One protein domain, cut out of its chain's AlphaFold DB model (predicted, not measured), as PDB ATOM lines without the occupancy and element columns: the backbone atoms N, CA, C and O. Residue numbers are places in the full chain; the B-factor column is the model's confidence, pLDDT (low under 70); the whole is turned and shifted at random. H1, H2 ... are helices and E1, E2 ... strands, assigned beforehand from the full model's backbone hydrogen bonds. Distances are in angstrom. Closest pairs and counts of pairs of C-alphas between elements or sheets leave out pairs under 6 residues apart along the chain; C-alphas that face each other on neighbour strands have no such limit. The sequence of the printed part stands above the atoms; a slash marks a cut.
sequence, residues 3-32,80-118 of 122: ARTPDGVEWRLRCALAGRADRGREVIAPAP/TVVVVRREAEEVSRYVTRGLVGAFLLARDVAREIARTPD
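Overview. This is residues 3 to 32 and 80 to 118 of the 122 residues of an uncharacterized protein of Aeromicrobium sp. PE09-221 (UniProt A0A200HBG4). A strongly twisted sheet of three strands is covered on one face by a single helix, H1, which runs along the strands over E2, making two layers, a helix on one face of a sheet. Beyond E1, a long stretch with no named element, residues 18 to 32, passes round to E3, where residues 27 to 28 pair with it. The printed part has 69 residues with three named strands and one named helix, in the order E1 E2 E3 H1; the sheet's order is E1 - E2 - E3, all antiparallel. The class is mixed, helices and strands; the whole is compact, with a radius of gyration of the C-alphas of 12.2 A and spans of 34 by 26 by 15 A.

Arrangement. E2, residues 80 to 86, is the inner strand. Edge strand E1, residues 10 to 17, is antiparallel to it at 160 degrees, with N 14 and O 83 2.8 A apart, within hydrogen-bond range. Edge strand E3, residues 89 to 97, forms a hairpin with E2, also at 160 degrees, with N 82 and O 94 at 2.8 A; E3 bends by 51 degrees at residue 92. H1, residues 99 to 113, is on the sheet at a height of 8.0 A, at 20 degrees to E2 on the local plane. The closest C-alphas of E2 and H1 are those of Val 82 and Ala 102, 5.9 A apart. In H1 every O i to N i+4 pair is within hydrogen-bond range. Residues 3 to 4 pair antiparallel with residues 10 to 11 of E1, and residues 27 to 28 pair parallel with residues 95 to 96 of E3.

Along the chain. E1 measures 23.2 A from C-alpha 10 at (-21.741, -11.264, -44.971) to C-alpha 17, E2 19.8 A, and E3 24.0 A. H1 measures 20.6 A and ends with C-alpha 113 at (-27.951, -7.069, -38.929).

Size, cuts and confidence. The C-alphas farthest apart, of Asp 7 and Arg 20, are 35.6 A apart. Residues 33 to 79 are not printed; C-alphas 32 and 80 are 15.0 A apart across the cut, in the link from E1 to E2. The links E2 to E3 and E3 to H1 are tight. Mean pLDDT of the printed part is 78.2; residues 21 to 26 and 29 to 32 are under 70.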
ATOM      1  N   ALA A   3     -24.215  -5.744 -45.603       83.19
ATOM      2  CA  ALA A   3     -24.115  -5.613 -44.160       83.19
ATOM      3  C   ALA A   3     -23.280  -6.785 -43.642       83.19
ATOM      4  O   ALA A   3     -23.181  -7.817 -44.306       83.19
ATOM      5  N   ARG A   4     -22.645  -6.612 -42.490       86.06
ATOM      6  CA  ARG A   4     -21.871  -7.667 -41.850       86.06
ATOM      7  C   ARG A   4     -22.299  -7.737 -40.396       86.06
ATOM      8  O   ARG A   4     -22.399  -6.684 -39.769       86.06
ATOM      9  N   THR A   5     -22.580  -8.938 -39.908       86.94
ATOM     10  CA  THR A   5     -22.861  -9.152 -38.485       86.94
ATOM     11  C   THR A   5     -21.596  -8.920 -37.654       86.94
ATOM     12  O   THR A   5     -20.489  -8.944 -38.208       86.94
ATOM     13  N   PRO A   6     -21.714  -8.718 -36.330       84.81
ATOM     14  CA  PRO A   6     -20.560  -8.656 -35.431       84.81
ATOM     15  C   PRO A   6     -19.635  -9.879 -35.554       84.81
ATOM     16  O   PRO A   6     -18.419  -9.742 -35.450       84.81
ATOM     17  N   ASP A   7     -20.207 -11.044 -35.872       86.44
ATOM     18  CA  ASP A   7     -19.498 -12.321 -36.042       86.44
ATOM     19  C   ASP A   7     -18.768 -12.448 -37.390       86.44
ATOM     20  O   ASP A   7     -18.075 -13.429 -37.649       86.44
ATOM     21  N   GLY A   8     -18.916 -11.462 -38.278       82.38
ATOM     22  CA  GLY A   8     -18.214 -11.411 -39.557       82.38
ATOM     23  C   GLY A   8     -18.974 -11.983 -40.757       82.38
ATOM     24  O   GLY A   8     -18.458 -11.896 -41.876       82.38
ATOM     25  N   VAL A   9     -20.200 -12.487 -40.575       83.69
ATOM     26  CA  VAL A   9     -21.022 -13.084 -41.647       83.69
ATOM     27  C   VAL A   9     -21.504 -12.003 -42.619       83.69
ATOM     28  O   VAL A   9     -22.019 -10.961 -42.206       83.69
ATOM     29  N   GLU A  10     -21.333 -12.222 -43.930       85.88
ATOM     30  CA  GLU A  10     -21.741 -11.264 -44.971       85.88
ATOM     31  C   GLU A  10     -23.215 -11.442 -45.367       85.88
ATOM     32  O   GLU A  10     -23.634 -12.473 -45.897       85.88
ATOM     33  N   TRP A  11     -23.978 -10.362 -45.220       85.00
ATOM     34  CA  TRP A  11     -25.370 -10.251 -45.638       85.00
ATOM     35  C   TRP A  11     -25.495  -9.292 -46.826       85.00
ATOM     36  O   TRP A  11     -24.899  -8.210 -46.869       85.00
ATOM     37  N   ARG A  12     -26.296  -9.662 -47.826       85.19
ATOM     38  CA  ARG A  12     -26.542  -8.867 -49.036       85.19
ATOM     39  C   ARG A  12     -28.007  -8.487 -49.133       85.19
ATOM     40  O   ARG A  12     -28.869  -9.343 -49.281       85.19
ATOM     41  N   LEU A  13     -28.275  -7.186 -49.156       83.06
ATOM     42  CA  LEU A  13     -29.611  -6.645 -49.389       83.06
ATOM     43  C   LEU A  13     -29.706  -6.106 -50.812       83.06
ATOM     44  O   LEU A  13     -28.905  -5.254 -51.220       83.06
ATOM     45  N   ARG A  14     -30.681  -6.579 -51.582       83.44
ATOM     46  CA  ARG A  14     -30.931  -6.128 -52.952       83.44
ATOM     47  C   ARG A  14     -32.333  -5.548 -53.062       83.44
ATOM     48  O   ARG A  14     -33.306  -6.237 -52.788       83.44
ATOM     49  N   CYS A  15     -32.418  -4.305 -53.522       81.00
ATOM     50  CA  CYS A  15     -33.682  -3.694 -53.912       81.00
ATOM     51  C   CYS A  15     -33.972  -4.047 -55.377       81.00
ATOM     52  O   CYS A  15     -33.105  -3.882 -56.238       81.00
ATOM     53  N   ALA A  16     -35.170  -4.542 -55.659       78.88
ATOM     54  CA  ALA A  16     -35.649  -4.864 -56.999       78.88
ATOM     55  C   ALA A  16     -37.097  -4.384 -57.175       78.88
ATOM     56  O   ALA A  16     -37.756  -4.010 -56.209       78.88
ATOM     57  N   LEU A  17     -37.601  -4.377 -58.407       78.38
ATOM     58  CA  LEU A  17     -39.030  -4.172 -58.658       78.38
ATOM     59  C   LEU A  17     -39.804  -5.436 -58.279       78.38
ATOM     60  O   LEU A  17     -39.318  -6.543 -58.514       78.38
ATOM     61  N   ALA A  18     -40.995  -5.269 -57.702       76.88
ATOM     62  CA  ALA A  18     -41.843  -6.400 -57.348       76.88
ATOM     63  C   ALA A  18     -42.320  -7.139 -58.600       76.88
ATOM     64  O   ALA A  18     -42.827  -6.532 -59.548       76.88
ATOM     65  N   GLY A  19     -42.158  -8.460 -58.595       74.75
ATOM     66  CA  GLY A  19     -42.612  -9.338 -59.662       74.75
ATOM     67  C   GLY A  19     -44.002  -9.912 -59.393       74.75
ATOM     68  O   GLY A  19     -44.645  -9.648 -58.377       74.75
ATOM     69  N   ARG A  20     -44.478 -10.772 -60.302       70.88
ATOM     70  CA  ARG A  20     -45.738 -11.515 -60.095       70.88
ATOM     71  C   ARG A  20     -45.684 -12.451 -58.885       70.88
ATOM     72  O   ARG A  20     -46.710 -12.626 -58.244       70.88
ATOM     73  N   ALA A  21     -44.510 -13.000 -58.570       69.88
ATOM     74  CA  ALA A  21     -44.296 -13.893 -57.428       69.88
ATOM     75  C   ALA A  21     -44.483 -13.204 -56.062       69.88
ATOM     76  O   ALA A  21     -44.578 -13.878 -55.040       69.88
ATOM     77  N   ASP A  22     -44.552 -11.871 -56.044       69.12
ATOM     78  CA  ASP A  22     -44.668 -11.071 -54.824       69.12
ATOM     79  C   ASP A  22     -46.108 -10.569 -54.587       69.12
ATOM     80  O   ASP A  22     -46.388  -9.914 -53.583       69.12
ATOM     81  N   ARG A  23     -47.049 -10.895 -55.493       62.38
ATOM     82  CA  ARG A  23     -48.480 -10.580 -55.349       62.38
ATOM     83  C   ARG A  23     -49.100 -11.479 -54.279       62.38
ATOM     84  O   ARG A  23     -49.411 -12.632 -54.550       62.38
ATOM     85  N   GLY A  24     -49.277 -10.942 -53.078       60.75
ATOM     86  CA  GLY A  24     -49.869 -11.650 -51.934       60.75
ATOM     87  C   GLY A  24     -49.046 -11.541 -50.654       60.75
ATOM     88  O   GLY A  24     -49.544 -11.872 -49.586       60.75
ATOM     89  N   ARG A  25     -47.808 -11.041 -50.743       66.31
ATOM     90  CA  ARG A  25     -47.016 -10.694 -49.560       66.31
ATOM     91  C   ARG A  25     -47.467  -9.354 -48.990       66.31
ATOM     92  O   ARG A  25     -47.885  -8.462 -49.733       66.31
ATOM     93  N   GLU A  26     -47.358  -9.224 -47.673       69.75
ATOM     94  CA  GLU A  26     -47.649  -7.981 -46.972       69.75
ATOM     95  C   GLU A  26     -46.753  -6.854 -47.499       69.75
ATOM     96  O   GLU A  26     -45.537  -7.007 -47.648       69.75
ATOM     97  N   VAL A  27     -47.382  -5.729 -47.841       70.00
ATOM     98  CA  VAL A  27     -46.689  -4.569 -48.390       70.00
ATOM     99  C   VAL A  27     -46.414  -3.593 -47.262       70.00
ATOM    100  O   VAL A  27     -47.315  -2.895 -46.801       70.00
ATOM    101  N   ILE A  28     -45.148  -3.490 -46.878       70.56
ATOM    102  CA  ILE A  28     -44.680  -2.495 -45.922       70.56
ATOM    103  C   ILE A  28     -44.724  -1.135 -46.624       70.56
ATOM    104  O   ILE A  28     -43.985  -0.876 -47.577       70.56
ATOM    105  N   ALA A  29     -45.635  -0.263 -46.200       64.50
ATOM    106  CA  ALA A  29     -45.730   1.099 -46.707       64.50
ATOM    107  C   ALA A  29     -44.922   2.029 -45.786       64.50
ATOM    108  O   ALA A  29     -45.387   2.343 -44.692       64.50
ATOM    109  N   PRO A  30     -43.720   2.473 -46.188       63.12
ATOM    110  CA  PRO A  30     -42.967   3.422 -45.386       63.12
ATOM    111  C   PRO A  30     -43.674   4.775 -45.400       63.12
ATOM    112  O   PRO A  30     -44.194   5.195 -46.440       63.12
ATOM    113  N   ALA A  31     -43.668   5.465 -44.260       63.03
ATOM    114  CA  ALA A  31     -44.233   6.804 -44.154       63.03
ATOM    115  C   ALA A  31     -43.613   7.734 -45.219       63.03
ATOM    116  O   ALA A  31     -42.404   7.658 -45.477       63.03
ATOM    117  N   PRO A  32     -44.416   8.588 -45.878       63.06
ATOM    118  CA  PRO A  32     -43.893   9.543 -46.845       63.06
ATOM    119  C   PRO A  32     -42.858  10.449 -46.166       63.06
ATOM    120  O   PRO A  32     -43.053  10.901 -45.039       63.06
ATOM    121  N   THR A  80     -41.833  -2.294 -54.794       79.44
ATOM    122  CA  THR A  80     -40.420  -2.661 -54.781       79.44
ATOM    123  C   THR A  80     -40.196  -3.736 -53.740       79.44
ATOM    124  O   THR A  80     -40.952  -3.863 -52.791       79.44
ATOM    125  N   VAL A  81     -39.168  -4.544 -53.914       81.38
ATOM    126  CA  VAL A  81     -38.874  -5.680 -53.051       81.38
ATOM    127  C   VAL A  81     -37.467  -5.529 -52.519       81.38
ATOM    128  O   VAL A  81     -36.541  -5.248 -53.279       81.38
ATOM    129  N   VAL A  82     -37.311  -5.726 -51.217       79.88
ATOM    130  CA  VAL A  82     -36.023  -5.870 -50.549       79.88
ATOM    131  C   VAL A  82     -35.794  -7.358 -50.332       79.88
ATOM    132  O   VAL A  82     -36.467  -7.994 -49.523       79.88
ATOM    133  N   VAL A  83     -34.861  -7.917 -51.096       80.94
ATOM    134  CA  VAL A  83     -34.411  -9.301 -50.955       80.94
ATOM    135  C   VAL A  83     -33.188  -9.310 -50.053       80.94
ATOM    136  O   VAL A  83     -32.181  -8.671 -50.371       80.94
ATOM    137  N   VAL A  84     -33.273 -10.036 -48.946       81.12
ATOM    138  CA  VAL A  84     -32.184 -10.232 -47.995       81.12
ATOM    139  C   VAL A  84     -31.588 -11.611 -48.240       81.12
ATOM    140  O   VAL A  84     -32.277 -12.629 -48.184       81.12
ATOM    141  N   ARG A  85     -30.297 -11.637 -48.564       81.56
ATOM    142  CA  ARG A  85     -29.538 -12.861 -48.809       81.56
ATOM    143  C   ARG A  85     -28.414 -13.011 -47.801       81.56
ATOM    144  O   ARG A  85     -27.678 -12.051 -47.566       81.56
ATOM    145  N   ARG A  86     -28.230 -14.225 -47.306       79.38
ATOM    146  CA  ARG A  86     -27.101 -14.656 -46.479       79.38
ATOM    147  C   ARG A  86     -26.262 -15.610 -47.316       79.38
ATOM    148  O   ARG A  86     -26.810 -16.564 -47.838       79.38
ATOM    149  N   GLU A  87     -24.981 -15.312 -47.532       73.44
ATOM    150  CA  GLU A  87     -24.046 -16.214 -48.247       73.44
ATOM    151  C   GLU A  87     -24.586 -16.857 -49.550       73.44
ATOM    152  O   GLU A  87     -24.266 -17.986 -49.890       73.44
ATOM    153  N   ALA A  88     -25.370 -16.092 -50.324       71.25
ATOM    154  CA  ALA A  88     -26.067 -16.486 -51.562       71.25
ATOM    155  C   ALA A  88     -27.419 -17.213 -51.413       71.25
ATOM    156  O   ALA A  88     -28.137 -17.309 -52.411       71.25
ATOM    157  N   GLU A  89     -27.829 -17.578 -50.205       75.31
ATOM    158  CA  GLU A  89     -29.157 -18.108 -49.900       75.31
ATOM    159  C   GLU A  89     -30.156 -16.975 -49.602       75.31
ATOM    160  O   GLU A  89     -29.812 -15.952 -49.004       75.31
ATOM    161  N   GLU A  90     -31.393 -17.098 -50.090       77.25
ATOM    162  CA  GLU A  90     -32.447 -16.099 -49.884       77.25
ATOM    163  C   GLU A  90     -33.186 -16.388 -48.574       77.25
ATOM    164  O   GLU A  90     -33.992 -17.310 -48.516       77.25
ATOM    165  N   VAL A  91     -32.901 -15.594 -47.535       78.81
ATOM    166  CA  VAL A  91     -33.451 -15.785 -46.180       78.81
ATOM    167  C   VAL A  91     -34.824 -15.141 -46.067       78.81
ATOM    168  O   VAL A  91     -35.799 -15.765 -45.658       78.81
ATOM    169  N   SER A  92     -34.928 -13.876 -46.475       78.19
ATOM    170  CA  SER A  92     -36.163 -13.118 -46.335       78.19
ATOM    171  C   SER A  92     -36.383 -12.166 -47.503       78.19
ATOM    172  O   SER A  92     -35.461 -11.681 -48.168       78.19
ATOM    173  N   ARG A  93     -37.661 -11.927 -47.794       80.75
ATOM    174  CA  ARG A  93     -38.090 -11.065 -48.891       80.75
ATOM    175  C   ARG A  93     -39.253 -10.202 -48.433       80.75
ATOM    176  O   ARG A  93     -40.345 -10.717 -48.183       80.75
ATOM    177  N   TYR A  94     -39.009  -8.897 -48.401       78.56
ATOM    178  CA  TYR A  94     -39.960  -7.876 -47.976       78.56
ATOM    179  C   TYR A  94     -40.452  -7.078 -49.174       78.56
ATOM    180  O   TYR A  94     -39.653  -6.644 -50.004       78.56
ATOM    181  N   VAL A  95     -41.760  -6.855 -49.262       80.69
ATOM    182  CA  VAL A  95     -42.348  -5.992 -50.289       80.69
ATOM    183  C   VAL A  95     -42.589  -4.622 -49.679       80.69
ATOM    184  O   VAL A  95     -43.177  -4.502 -48.610       80.69
ATOM    185  N   THR A  96     -42.139  -3.579 -50.362       79.06
ATOM    186  CA  THR A  96     -42.294  -2.186 -49.959       79.06
ATOM    187  C   THR A  96     -42.979  -1.379 -51.053       79.06
ATOM    188  O   THR A  96     -42.966  -1.744 -52.231       79.06
ATOM    189  N   ARG A  97     -43.550  -0.230 -50.689       76.94
ATOM    190  CA  ARG A  97     -43.924   0.787 -51.682       76.94
ATOM    191  C   ARG A  97     -42.757   1.729 -51.946       76.94
ATOM    192  O   ARG A  97     -42.268   2.383 -51.028       76.94
ATOM    193  N   GLY A  98     -42.349   1.789 -53.206       76.75
ATOM    194  CA  GLY A  98     -41.403   2.753 -53.734       76.75
ATOM    195  C   GLY A  98     -39.937   2.488 -53.403       76.75
ATOM    196  O   GLY A  98     -39.578   1.980 -52.339       76.75
ATOM    197  N   LEU A  99     -39.065   2.924 -54.315       74.69
ATOM    198  CA  LEU A  99     -37.611   2.726 -54.222       74.69
ATOM    199  C   LEU A  99     -37.003   3.349 -52.963       74.69
ATOM    200  O   LEU A  99     -36.145   2.742 -52.326       74.69
ATOM    201  N   VAL A 100     -37.462   4.546 -52.588       74.44
ATOM    202  CA  VAL A 100     -37.009   5.236 -51.370       74.44
ATOM    203  C   VAL A 100     -37.386   4.424 -50.134       74.44
ATOM    204  O   VAL A 100     -36.573   4.249 -49.232       74.44
ATOM    205  N   GLY A 101     -38.593   3.866 -50.131       72.88
ATOM    206  CA  GLY A 101     -39.072   2.985 -49.082       72.88
ATOM    207  C   GLY A 101     -38.252   1.709 -48.938       72.88
ATOM    208  O   GLY A 101     -37.818   1.374 -47.839       72.88
ATOM    209  N   ALA A 102     -37.978   1.044 -50.063       79.06
ATOM    210  CA  ALA A 102     -37.111  -0.131 -50.107       79.06
ATOM    211  C   ALA A 102     -35.700   0.189 -49.607       79.06
ATOM    212  O   ALA A 102     -35.097  -0.609 -48.899       79.06
ATOM    213  N   PHE A 103     -35.170   1.362 -49.957       80.12
ATOM    214  CA  PHE A 103     -33.850   1.799 -49.519       80.12
ATOM    215  C   PHE A 103     -33.792   2.068 -48.013       80.12
ATOM    216  O   PHE A 103     -32.842   1.641 -47.361       80.12
ATOM    217  N   LEU A 104     -34.793   2.757 -47.456       80.69
ATOM    218  CA  LEU A 104     -34.878   3.014 -46.016       80.69
ATOM    219  C   LEU A 104     -35.019   1.706 -45.237       80.69
ATOM    220  O   LEU A 104     -34.232   1.470 -44.325       80.69
ATOM    221  N   LEU A 105     -35.918   0.818 -45.673       81.19
ATOM    222  CA  LEU A 105     -36.076  -0.501 -45.064       81.19
ATOM    223  C   LEU A 105     -34.776  -1.308 -45.145       81.19
ATOM    224  O   LEU A 105     -34.318  -1.838 -44.142       81.19
ATOM    225  N   ALA A 106     -34.129  -1.359 -46.312       83.69
ATOM    226  CA  ALA A 106     -32.851  -2.049 -46.465       83.69
ATOM    227  C   ALA A 106     -31.757  -1.453 -45.565       83.69
ATOM    228  O   ALA A 106     -30.906  -2.186 -45.069       83.69
ATOM    229  N   ARG A 107     -31.759  -0.136 -45.337       84.38
ATOM    230  CA  ARG A 107     -30.807   0.522 -44.437       84.38
ATOM    231  C   ARG A 107     -31.068   0.172 -42.976       84.38
ATOM    232  O   ARG A 107     -30.105  -0.047 -42.244       84.38
ATOM    233  N   ASP A 108     -32.326   0.140 -42.558       85.19
ATOM    234  CA  ASP A 108     -32.686  -0.201 -41.183       85.19
ATOM    235  C   ASP A 108     -32.419  -1.681 -40.899       85.19
ATOM    236  O   ASP A 108     -31.721  -1.982 -39.936       85.19
ATOM    237  N   VAL A 109     -32.783  -2.580 -41.821       83.94
ATOM    238  CA  VAL A 109     -32.416  -4.004 -41.739       83.94
ATOM    239  C   VAL A 109     -30.893  -4.179 -41.732       83.94
ATOM    240  O   VAL A 109     -30.359  -4.940 -40.935       83.94
ATOM    241  N   ALA A 110     -30.147  -3.443 -42.566       85.12
ATOM    242  CA  ALA A 110     -28.683  -3.500 -42.548       85.12
ATOM    243  C   ALA A 110     -28.084  -3.045 -41.205       85.12
ATOM    244  O   ALA A 110     -27.075  -3.597 -40.772       85.12
ATOM    245  N   ARG A 111     -28.679  -2.038 -40.552       86.62
ATOM    246  CA  ARG A 111     -28.256  -1.583 -39.217       86.62
ATOM    247  C   ARG A 111     -28.581  -2.600 -38.137       86.62
ATOM    248  O   ARG A 111     -27.798  -2.722 -37.203       86.62
ATOM    249  N   GLU A 112     -29.714  -3.274 -38.254       85.25
ATOM    250  CA  GLU A 112     -30.129  -4.317 -37.325       85.25
ATOM    251  C   GLU A 112     -29.204  -5.532 -37.438       85.25
ATOM    252  O   GLU A 112     -28.586  -5.912 -36.451       85.25
ATOM    253  N   ILE A 113     -28.942  -6.011 -38.660       84.00
ATOM    254  CA  ILE A 113     -27.951  -7.069 -38.929       84.00
ATOM    255  C   ILE A 113     -26.566  -6.696 -38.380       84.00
ATOM    256  O   ILE A 113     -25.861  -7.540 -37.845       84.00
ATOM    257  N   ALA A 114     -26.154  -5.431 -38.488       84.06
ATOM    258  CA  ALA A 114     -24.850  -4.996 -37.990       84.06
ATOM    259  C   ALA A 114     -24.732  -4.974 -36.453       84.06
ATOM    260  O   ALA A 114     -23.618  -4.889 -35.940       84.06
ATOM    261  N   ARG A 115     -25.849  -5.001 -35.717       86.38
ATOM    262  CA  ARG A 115     -25.870  -4.977 -34.243       86.38
ATOM    263  C   ARG A 115     -26.212  -6.326 -33.631       86.38
ATOM    264  O   ARG A 115     -25.831  -6.569 -32.490       86.38
ATOM    265  N   THR A 116     -26.927  -7.164 -34.368       84.44
ATOM    266  CA  THR A 116     -27.407  -8.455 -33.890       84.44
ATOM    267  C   THR A 116     -26.426  -9.554 -34.313       84.44
ATOM    268  O   THR A 116     -26.080  -9.621 -35.497       84.44
ATOM    269  N   PRO A 117     -25.933 -10.392 -33.381       81.25
ATOM    270  CA  PRO A 117     -25.132 -11.559 -33.735       81.25
ATOM    271  C   PRO A 117     -25.946 -12.521 -34.608       81.25
ATOM    272  O   PRO A 117     -27.171 -12.596 -34.520       81.25
ATOM    273  N   ASP A 118     -25.260 -13.253 -35.480       78.06
ATOM    274  CA  ASP A 118     -25.890 -14.058 -36.530       78.06
ATOM    275  C   ASP A 118     -26.794 -15.168 -35.971       78.06
ATOM    276  O   ASP A 118     -27.775 -15.542 -36.608       78.06
TER     277      ASP A 118